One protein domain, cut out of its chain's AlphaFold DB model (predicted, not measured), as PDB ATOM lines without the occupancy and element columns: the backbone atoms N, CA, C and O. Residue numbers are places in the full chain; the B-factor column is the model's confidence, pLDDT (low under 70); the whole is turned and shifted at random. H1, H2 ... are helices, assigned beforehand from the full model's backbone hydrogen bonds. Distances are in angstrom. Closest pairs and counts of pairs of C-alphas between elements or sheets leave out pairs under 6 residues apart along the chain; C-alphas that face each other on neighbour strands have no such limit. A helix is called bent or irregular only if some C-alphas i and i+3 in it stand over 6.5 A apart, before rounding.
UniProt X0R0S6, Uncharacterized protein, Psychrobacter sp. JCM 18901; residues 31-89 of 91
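What this domain is: This is residues 31 to 89 of the 91 residues of an uncharacterized protein of Psychrobacter sp. JCM 18901 (UniProt X0R0S6). One long helix, H2, makes the length of a rod, and the shorter H1 before it slants away from H2's first half, so that H1, the link of residues 50 to 54 and the first part of H2 make an open triangle. Residues 36 to 39 of H1 meet residues 61 to 68 of H2 at one corner of that triangle, while residues 73 to 89 of H2 stick out as a bare arm. The printed part has 59 residues, with two named helices, H1 then H2, and no named strand; the class is all helix. It is only just extended, close to loose, with a radius of gyration of the C-alphas of 15.7 A and spans of 52 by 21 by 15 A.

Where its parts are: Start at Ser 31, C-alpha at (8.848, -44.139, -12.438), and go on to Cys 36 at (16.928, -49.222, -14.994), where H1, residues 36 to 49, begins; it measures 19.8 A from first to last C-alpha. Then find C-alpha 55 at (16.587, -29.406, -21.815); from there H2, residues 55 to 89, runs 51.5 A to C-alpha 89 at (37.642, -74.102, -7.142). H2 is irregular: C-alphas 86 and 89 are 7.2 A apart.

How they stand to each other: Look at Cys 36 and Cys 68, whose C-alphas, 5.4 A apart, are the closest of H1 and H2. The two helices touch, H1 with residues 36 to 39 alone and H2 with residues 61 to 68 alone. They run opposite ways at a steep tilt of 52 degrees. In H1 every O i to N i+4 pair is within hydrogen-bond range; in H2, 28 of 31 are.

The domain as a whole: The C-alphas of Ser 54 and Ser 89, 52.0 A apart, are the two farthest apart. The printed part has no cut, and the link from H1 to H2 is tight. Mean pLDDT of the printed part is 88.3, and no printed residue is under 70.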
ATOM      1  N   SER A  31       8.908 -42.679 -12.279       87.56
ATOM      2  CA  SER A  31       8.848 -44.139 -12.438       87.56
ATOM      3  C   SER A  31       9.823 -44.664 -13.490       87.56
ATOM      4  O   SER A  31      10.279 -45.795 -13.360       87.56
ATOM      5  N   ILE A  32      10.154 -43.850 -14.501       89.06
ATOM      6  CA  ILE A  32      11.201 -44.173 -15.476       89.06
ATOM      7  C   ILE A  32      12.566 -43.999 -14.814       89.06
ATOM      8  O   ILE A  32      13.355 -44.929 -14.816       89.06
ATOM      9  N   ILE A  33      12.824 -42.847 -14.183       89.56
ATOM     10  CA  ILE A  33      14.140 -42.519 -13.601       89.56
ATOM     11  C   ILE A  33      14.589 -43.522 -12.521       89.56
ATOM     12  O   ILE A  33      15.776 -43.816 -12.420       89.56
ATOM     13  N   ASN A  34      13.662 -44.068 -11.733       88.50
ATOM     14  CA  ASN A  34      13.986 -44.962 -10.617       88.50
ATOM     15  C   ASN A  34      14.058 -46.453 -11.001       88.50
ATOM     16  O   ASN A  34      14.128 -47.300 -10.111       88.50
ATOM     17  N   ASN A  35      13.981 -46.800 -12.289       92.50
ATOM     18  CA  ASN A  35      14.000 -48.188 -12.748       92.50
ATOM     19  C   ASN A  35      14.870 -48.335 -14.006       92.50
ATOM     20  O   ASN A  35      14.540 -47.807 -15.063       92.50
ATOM     21  N   CYS A  36      15.953 -49.105 -13.911       91.38
ATOM     22  CA  CYS A  36      16.928 -49.222 -14.994       91.38
ATOM     23  C   CYS A  36      16.424 -49.927 -16.256       91.38
ATOM     24  O   CYS A  36      16.841 -49.560 -17.360       91.38
ATOM     25  N   ASP A  37      15.478 -50.858 -16.130       90.25
ATOM     26  CA  ASP A  37      14.811 -51.454 -17.289       90.25
ATOM     27  C   ASP A  37      13.942 -50.406 -17.994       90.25
ATOM     28  O   ASP A  37      14.009 -50.263 -19.216       90.25
ATOM     29  N   ALA A  38      13.204 -49.603 -17.223       91.62
ATOM     30  CA  ALA A  38      12.369 -48.532 -17.751       91.62
ATOM     31  C   ALA A  38      13.200 -47.409 -18.395       91.62
ATOM     32  O   ALA A  38      12.830 -46.930 -19.462       91.62
ATOM     33  N   VAL A  39      14.345 -47.017 -17.812       90.94
ATOM     34  CA  VAL A  39      15.299 -46.080 -18.445       90.94
ATOM     35  C   VAL A  39      15.803 -46.640 -19.776       90.94
ATOM     36  O   VAL A  39      15.898 -45.907 -20.760       90.94
ATOM     37  N   THR A  40      16.111 -47.938 -19.826       89.31
ATOM     38  CA  THR A  40      16.608 -48.600 -21.039       89.31
ATOM     39  C   THR A  40      15.535 -48.663 -22.127       89.31
ATOM     40  O   THR A  40      15.814 -48.385 -23.294       89.31
ATOM     41  N   GLU A  41      14.303 -49.012 -21.767       89.19
ATOM     42  CA  GLU A  41      13.166 -49.025 -22.689       89.19
ATOM     43  C   GLU A  41      12.832 -47.615 -23.185       89.19
ATOM     44  O   GLU A  41      12.632 -47.403 -24.381       89.19
ATOM     45  N   PHE A  42      12.870 -46.627 -22.292       88.88
ATOM     46  CA  PHE A  42      12.692 -45.226 -22.641       88.88
ATOM     47  C   PHE A  42      13.761 -44.733 -23.622       88.88
ATOM     48  O   PHE A  42      13.422 -44.078 -24.604       88.88
ATOM     49  N   ALA A  43      15.030 -45.100 -23.418       87.62
ATOM     50  CA  ALA A  43      16.114 -44.778 -24.344       87.62
ATOM     51  C   ALA A  43      15.881 -45.379 -25.741       87.62
ATOM     52  O   ALA A  43      15.996 -44.674 -26.738       87.62
ATOM     53  N   LYS A  44      15.467 -46.652 -25.818       87.19
ATOM     54  CA  LYS A  44      15.111 -47.294 -27.097       87.19
ATOM     55  C   LYS A  44      13.963 -46.571 -27.798       87.19
ATOM     56  O   LYS A  44      13.996 -46.412 -29.012       87.19
ATOM     57  N   ASN A  45      12.961 -46.132 -27.040       84.06
ATOM     58  CA  ASN A  45      11.820 -45.403 -27.584       84.06
ATOM     59  C   ASN A  45      12.196 -43.988 -28.044       84.06
ATOM     60  O   ASN A  45      11.655 -43.539 -29.052       84.06
ATOM     61  N   LEU A  46      13.114 -43.305 -27.350       84.31
ATOM     62  CA  LEU A  46      13.678 -42.030 -27.802       84.31
ATOM     63  C   LEU A  46      14.380 -42.200 -29.154       84.31
ATOM     64  O   LEU A  46      14.030 -41.510 -30.109       84.31
ATOM     65  N   ASP A  47      15.293 -43.172 -29.243       82.56
ATOM     66  CA  ASP A  47      16.083 -43.436 -30.450       82.56
ATOM     67  C   ASP A  47      15.204 -43.891 -31.629       82.56
ATOM     68  O   ASP A  47      15.440 -43.507 -32.772       82.56
ATOM     69  N   HIS A  48      14.176 -44.707 -31.367       83.25
ATOM     70  CA  HIS A  48      13.299 -45.242 -32.412       83.25
ATOM     71  C   HIS A  48      12.322 -44.205 -32.979       83.25
ATOM     72  O   HIS A  48      11.988 -44.271 -34.161       83.25
ATOM     73  N   ASN A  49      11.854 -43.264 -32.152       79.00
ATOM     74  CA  ASN A  49      10.826 -42.293 -32.539       79.00
ATOM     75  C   ASN A  49      11.385 -40.900 -32.883       79.00
ATOM     76  O   ASN A  49      10.587 -39.996 -33.124       79.00
ATOM     77  N   ASP A  50      12.712 -40.713 -32.869       76.00
ATOM     78  CA  ASP A  50      13.370 -39.395 -32.964       76.00
ATOM     79  C   ASP A  50      12.764 -38.374 -31.976       76.00
ATOM     80  O   ASP A  50      12.589 -37.184 -32.253       76.00
ATOM     81  N   ALA A  51      12.356 -38.876 -30.805       74.69
ATOM     82  CA  ALA A  51      11.699 -38.078 -29.785       74.69
ATOM     83  C   ALA A  51      12.748 -37.298 -28.990       74.69
ATOM     84  O   ALA A  51      13.811 -37.816 -28.649       74.69
ATOM     85  N   GLN A  52      12.441 -36.043 -28.662       78.06
ATOM     86  CA  GLN A  52      13.362 -35.177 -27.930       78.06
ATOM     87  C   GLN A  52      12.913 -35.005 -26.482       78.06
ATOM     88  O   GLN A  52      11.730 -34.849 -26.186       78.06
ATOM     89  N   LEU A  53      13.871 -35.004 -25.560       82.31
ATOM     90  CA  LEU A  53      13.640 -34.532 -24.200       82.31
ATOM     91  C   LEU A  53      13.801 -33.018 -24.160       82.31
ATOM     92  O   LEU A  53      14.691 -32.465 -24.807       82.31
ATOM     93  N   SER A  54      13.000 -32.349 -23.336       83.25
ATOM     94  CA  SER A  54      13.281 -30.951 -23.020       83.25
ATOM     95  C   SER A  54      14.641 -30.820 -22.321       83.25
ATOM     96  O   SER A  54      15.082 -31.720 -21.599       83.25
ATOM     97  N   ASN A  55      15.301 -29.668 -22.473       80.94
ATOM     98  CA  ASN A  55      16.587 -29.406 -21.815       80.94
ATOM     99  C   ASN A  55      16.517 -29.581 -20.287       80.94
ATOM    100  O   ASN A  55      17.492 -30.017 -19.675       80.94
ATOM    101  N   SER A  56      15.371 -29.273 -19.669       81.69
ATOM    102  CA  SER A  56      15.154 -29.462 -18.230       81.69
ATOM    103  C   SER A  56      15.082 -30.940 -17.832       81.69
ATOM    104  O   SER A  56      15.573 -31.297 -16.765       81.69
ATOM    105  N   GLN A  57      14.521 -31.806 -18.684       85.56
ATOM    106  CA  GLN A  57      14.431 -33.253 -18.448       85.56
ATOM    107  C   GLN A  57      15.727 -33.992 -18.814       85.56
ATOM    108  O   GLN A  57      16.040 -35.018 -18.208       85.56
ATOM    109  N   MET A  58      16.510 -33.461 -19.759       87.19
ATOM    110  CA  MET A  58      17.742 -34.087 -20.251       87.19
ATOM    111  C   MET A  58      18.734 -34.387 -19.123       87.19
ATOM    112  O   MET A  58      19.309 -35.474 -19.079       87.19
ATOM    113  N   LYS A  59      18.901 -33.461 -18.167       88.62
ATOM    114  CA  LYS A  59      19.808 -33.678 -17.033       88.62
ATOM    115  C   LYS A  59      19.378 -34.882 -16.189       88.62
ATOM    116  O   LYS A  59      20.194 -35.759 -15.931       88.62
ATOM    117  N   SER A  60      18.109 -34.939 -15.785       88.44
ATOM    118  CA  SER A  60      17.585 -36.040 -14.967       88.44
ATOM    119  C   SER A  60      17.662 -37.385 -15.688       88.44
ATOM    120  O   SER A  60      17.950 -38.396 -15.056       88.44
ATOM    121  N   TYR A  61      17.460 -37.399 -17.007       90.38
ATOM    122  CA  TYR A  61      17.636 -38.598 -17.824       90.38
ATOM    123  C   TYR A  61      19.094 -39.077 -17.853       90.38
ATOM    124  O   TYR A  61      19.348 -40.265 -17.662       90.38
ATOM    125  N   ILE A  62      20.057 -38.169 -18.046       90.69
ATOM    126  CA  ILE A  62      21.489 -38.509 -18.034       90.69
ATOM    127  C   ILE A  62      21.906 -39.036 -16.659       90.69
ATOM    128  O   ILE A  62      22.551 -40.080 -16.583       90.69
ATOM    129  N   ASP A  63      21.505 -38.358 -15.580       91.62
ATOM    130  CA  ASP A  63      21.809 -38.790 -14.213       91.62
ATOM    131  C   ASP A  63      21.268 -40.215 -13.959       91.62
ATOM    132  O   ASP A  63      21.987 -41.066 -13.432       91.62
ATOM    133  N   ALA A  64      20.036 -40.502 -14.400       92.06
ATOM    134  CA  ALA A  64      19.417 -41.825 -14.292       92.06
ATOM    135  C   ALA A  64      20.192 -42.899 -15.072       92.06
ATOM    136  O   ALA A  64      20.454 -43.984 -14.555       92.06
ATOM    137  N   ARG A  65      20.615 -42.590 -16.306       92.94
ATOM    138  CA  ARG A  65      21.425 -43.504 -17.125       92.94
ATOM    139  C   ARG A  65      22.754 -43.840 -16.465       92.94
ATOM    140  O   ARG A  65      23.118 -45.011 -16.405       92.94
ATOM    141  N   VAL A  66      23.454 -42.834 -15.947       92.62
ATOM    142  CA  VAL A  66      24.735 -43.033 -15.254       92.62
ATOM    143  C   VAL A  66      24.544 -43.884 -13.997       92.62
ATOM    144  O   VAL A  66      25.324 -44.808 -13.770       92.62
ATOM    145  N   ALA A  67      23.498 -43.624 -13.206       93.00
ATOM    146  CA  ALA A  67      23.186 -44.426 -12.025       93.00
ATOM    147  C   ALA A  67      22.946 -45.904 -12.383       93.00
ATOM    148  O   ALA A  67      23.524 -46.790 -11.755       93.00
ATOM    149  N   CYS A  68      22.184 -46.167 -13.447       92.56
ATOM    150  CA  CYS A  68      21.927 -47.522 -13.925       92.56
ATOM    151  C   CYS A  68      23.171 -48.230 -14.465       92.56
ATOM    152  O   CYS A  68      23.357 -49.421 -14.226       92.56
ATOM    153  N   GLU A  69      24.065 -47.520 -15.155       90.62
ATOM    154  CA  GLU A  69      25.341 -48.098 -15.583       90.62
ATOM    155  C   GLU A  69      26.223 -48.501 -14.397       90.62
ATOM    156  O   GLU A  69      26.908 -49.524 -14.462       90.62
ATOM    157  N   ILE A  70      26.215 -47.716 -13.317       91.31
ATOM    158  CA  ILE A  70      26.934 -48.048 -12.082       91.31
ATOM    159  C   ILE A  70      26.316 -49.289 -11.431       91.31
ATOM    160  O   ILE A  70      27.052 -50.214 -11.087       91.31
ATOM    161  N   GLU A  71      24.986 -49.341 -11.314       89.75
ATOM    162  CA  GLU A  71      24.274 -50.485 -10.733       89.75
ATOM    163  C   GLU A  71      24.539 -51.776 -11.518       89.75
ATOM    164  O   GLU A  71      24.948 -52.781 -10.936       89.75
ATOM    165  N   HIS A  72      24.394 -51.752 -12.846       88.75
ATOM    166  CA  HIS A  72      24.652 -52.924 -13.684       88.75
ATOM    167  C   HIS A  72      26.114 -53.384 -13.617       88.75
ATOM    168  O   HIS A  72      26.378 -54.587 -13.627       88.75
ATOM    169  N   LYS A  73      27.079 -52.454 -13.522       88.19
ATOM    170  CA  LYS A  73      28.500 -52.798 -13.348       88.19
ATOM    171  C   LYS A  73      28.765 -53.470 -12.005       88.19
ATOM    172  O   LYS A  73      29.502 -54.454 -11.975       88.19
ATOM    173  N   ASP A  74      28.175 -52.981 -10.915       92.38
ATOM    174  CA  ASP A  74      28.306 -53.647  -9.616       92.38
ATOM    175  C   ASP A  74      27.667 -55.039  -9.654       92.38
ATOM    176  O   ASP A  74      28.339 -56.020  -9.342       92.38
ATOM    177  N   GLN A  75      26.429 -55.159 -10.144       89.00
ATOM    178  CA  GLN A  75      25.749 -56.450 -10.293       89.00
ATOM    179  C   GLN A  75      26.582 -57.446 -11.114       89.00
ATOM    180  O   GLN A  75      26.719 -58.608 -10.720       89.00
ATOM    181  N   HIS A  76      27.184 -56.991 -12.216       92.00
ATOM    182  CA  HIS A  76      28.084 -57.804 -13.025       92.00
ATOM    183  C   HIS A  76      29.284 -58.298 -12.204       92.00
ATOM    184  O   HIS A  76      29.486 -59.508 -12.107       92.00
ATOM    185  N   LEU A  77      30.005 -57.403 -11.522       94.06
ATOM    186  CA  LEU A  77      31.145 -57.770 -10.673       94.06
ATOM    187  C   LEU A  77      30.756 -58.743  -9.550       94.06
ATOM    188  O   LEU A  77      31.501 -59.679  -9.251       94.06
ATOM    189  N   GLN A  78      29.596 -58.552  -8.917       93.00
ATOM    190  CA  GLN A  78      29.104 -59.481  -7.895       93.00
ATOM    191  C   GLN A  78      28.777 -60.853  -8.496       93.00
ATOM    192  O   GLN A  78      29.088 -61.881  -7.890       93.00
ATOM    193  N   SER A  79      28.197 -60.888  -9.698       92.31
ATOM    194  CA  SER A  79      27.898 -62.136 -10.403       92.31
ATOM    195  C   SER A  79      29.170 -62.902 -10.787       92.31
ATOM    196  O   SER A  79      29.228 -64.117 -10.590       92.31
ATOM    197  N   GLU A  80      30.219 -62.204 -11.233       93.50
ATOM    198  CA  GLU A  80      31.519 -62.803 -11.550       93.50
ATOM    199  C   GLU A  80      32.187 -63.372 -10.297       93.50
ATOM    200  O   GLU A  80      32.623 -64.525 -10.292       93.50
ATOM    201  N   LYS A  81      32.204 -62.605  -9.198       92.62
ATOM    202  CA  LYS A  81      32.708 -63.079  -7.900       92.62
ATOM    203  C   LYS A  81      31.973 -64.332  -7.441       92.62
ATOM    204  O   LYS A  81      32.612 -65.286  -7.000       92.62
ATOM    205  N   TYR A  82      30.644 -64.343  -7.549       93.75
ATOM    206  CA  TYR A  82      29.836 -65.507  -7.202       93.75
ATOM    207  C   TYR A  82      30.197 -66.715  -8.070       93.75
ATOM    208  O   TYR A  82      30.417 -67.802  -7.540       93.75
ATOM    209  N   PHE A  83      30.289 -66.525  -9.389       94.56
ATOM    210  CA  PHE A  83      30.630 -67.589 -10.328       94.56
ATOM    211  C   PHE A  83      31.998 -68.206 -10.013       94.56
ATOM    212  O   PHE A  83      32.105 -69.425  -9.880       94.56
ATOM    213  N   ILE A  84      33.023 -67.371  -9.815       93.19
ATOM    214  CA  ILE A  84      34.378 -67.813  -9.465       93.19
ATOM    215  C   ILE A  84      34.377 -68.548  -8.121       93.19
ATOM    216  O   ILE A  84      34.952 -69.624  -8.016       93.19
ATOM    217  N   ASN A  85      33.704 -68.017  -7.099       91.38
ATOM    218  CA  ASN A  85      33.647 -68.667  -5.789       91.38
ATOM    219  C   ASN A  85      32.899 -70.012  -5.833       91.38
ATOM    220  O   ASN A  85      33.218 -70.934  -5.091       91.38
ATOM    221  N   LYS A  86      31.883 -70.137  -6.697       92.19
ATOM    222  CA  LYS A  86      31.042 -71.336  -6.766       92.19
ATOM    223  C   LYS A  86      31.639 -72.454  -7.620       92.19
ATOM    224  O   LYS A  86      31.437 -73.618  -7.283       92.19
ATOM    225  N   TYR A  87      32.313 -72.104  -8.713       91.88
ATOM    226  CA  TYR A  87      32.758 -73.054  -9.742       91.88
ATOM    227  C   TYR A  87      34.252 -72.951 -10.077       91.88
ATOM    228  O   TYR A  87      34.783 -73.795 -10.790       91.88
ATOM    229  N   GLY A  88      34.949 -71.920  -9.598       81.56
ATOM    230  CA  GLY A  88      36.366 -71.691  -9.886       81.56
ATOM    231  C   GLY A  88      37.331 -72.525  -9.042       81.56
ATOM    232  O   GLY A  88      38.524 -72.503  -9.320       81.56
ATOM    233  N   SER A  89      36.836 -73.251  -8.034       72.81
ATOM    234  CA  SER A  89      37.642 -74.102  -7.142       72.81
ATOM    235  C   SER A  89      38.045 -75.451  -7.755       72.81
ATOM    236  O   SER A  89      38.857 -76.149  -7.160       72.81
TER     237      SER A  89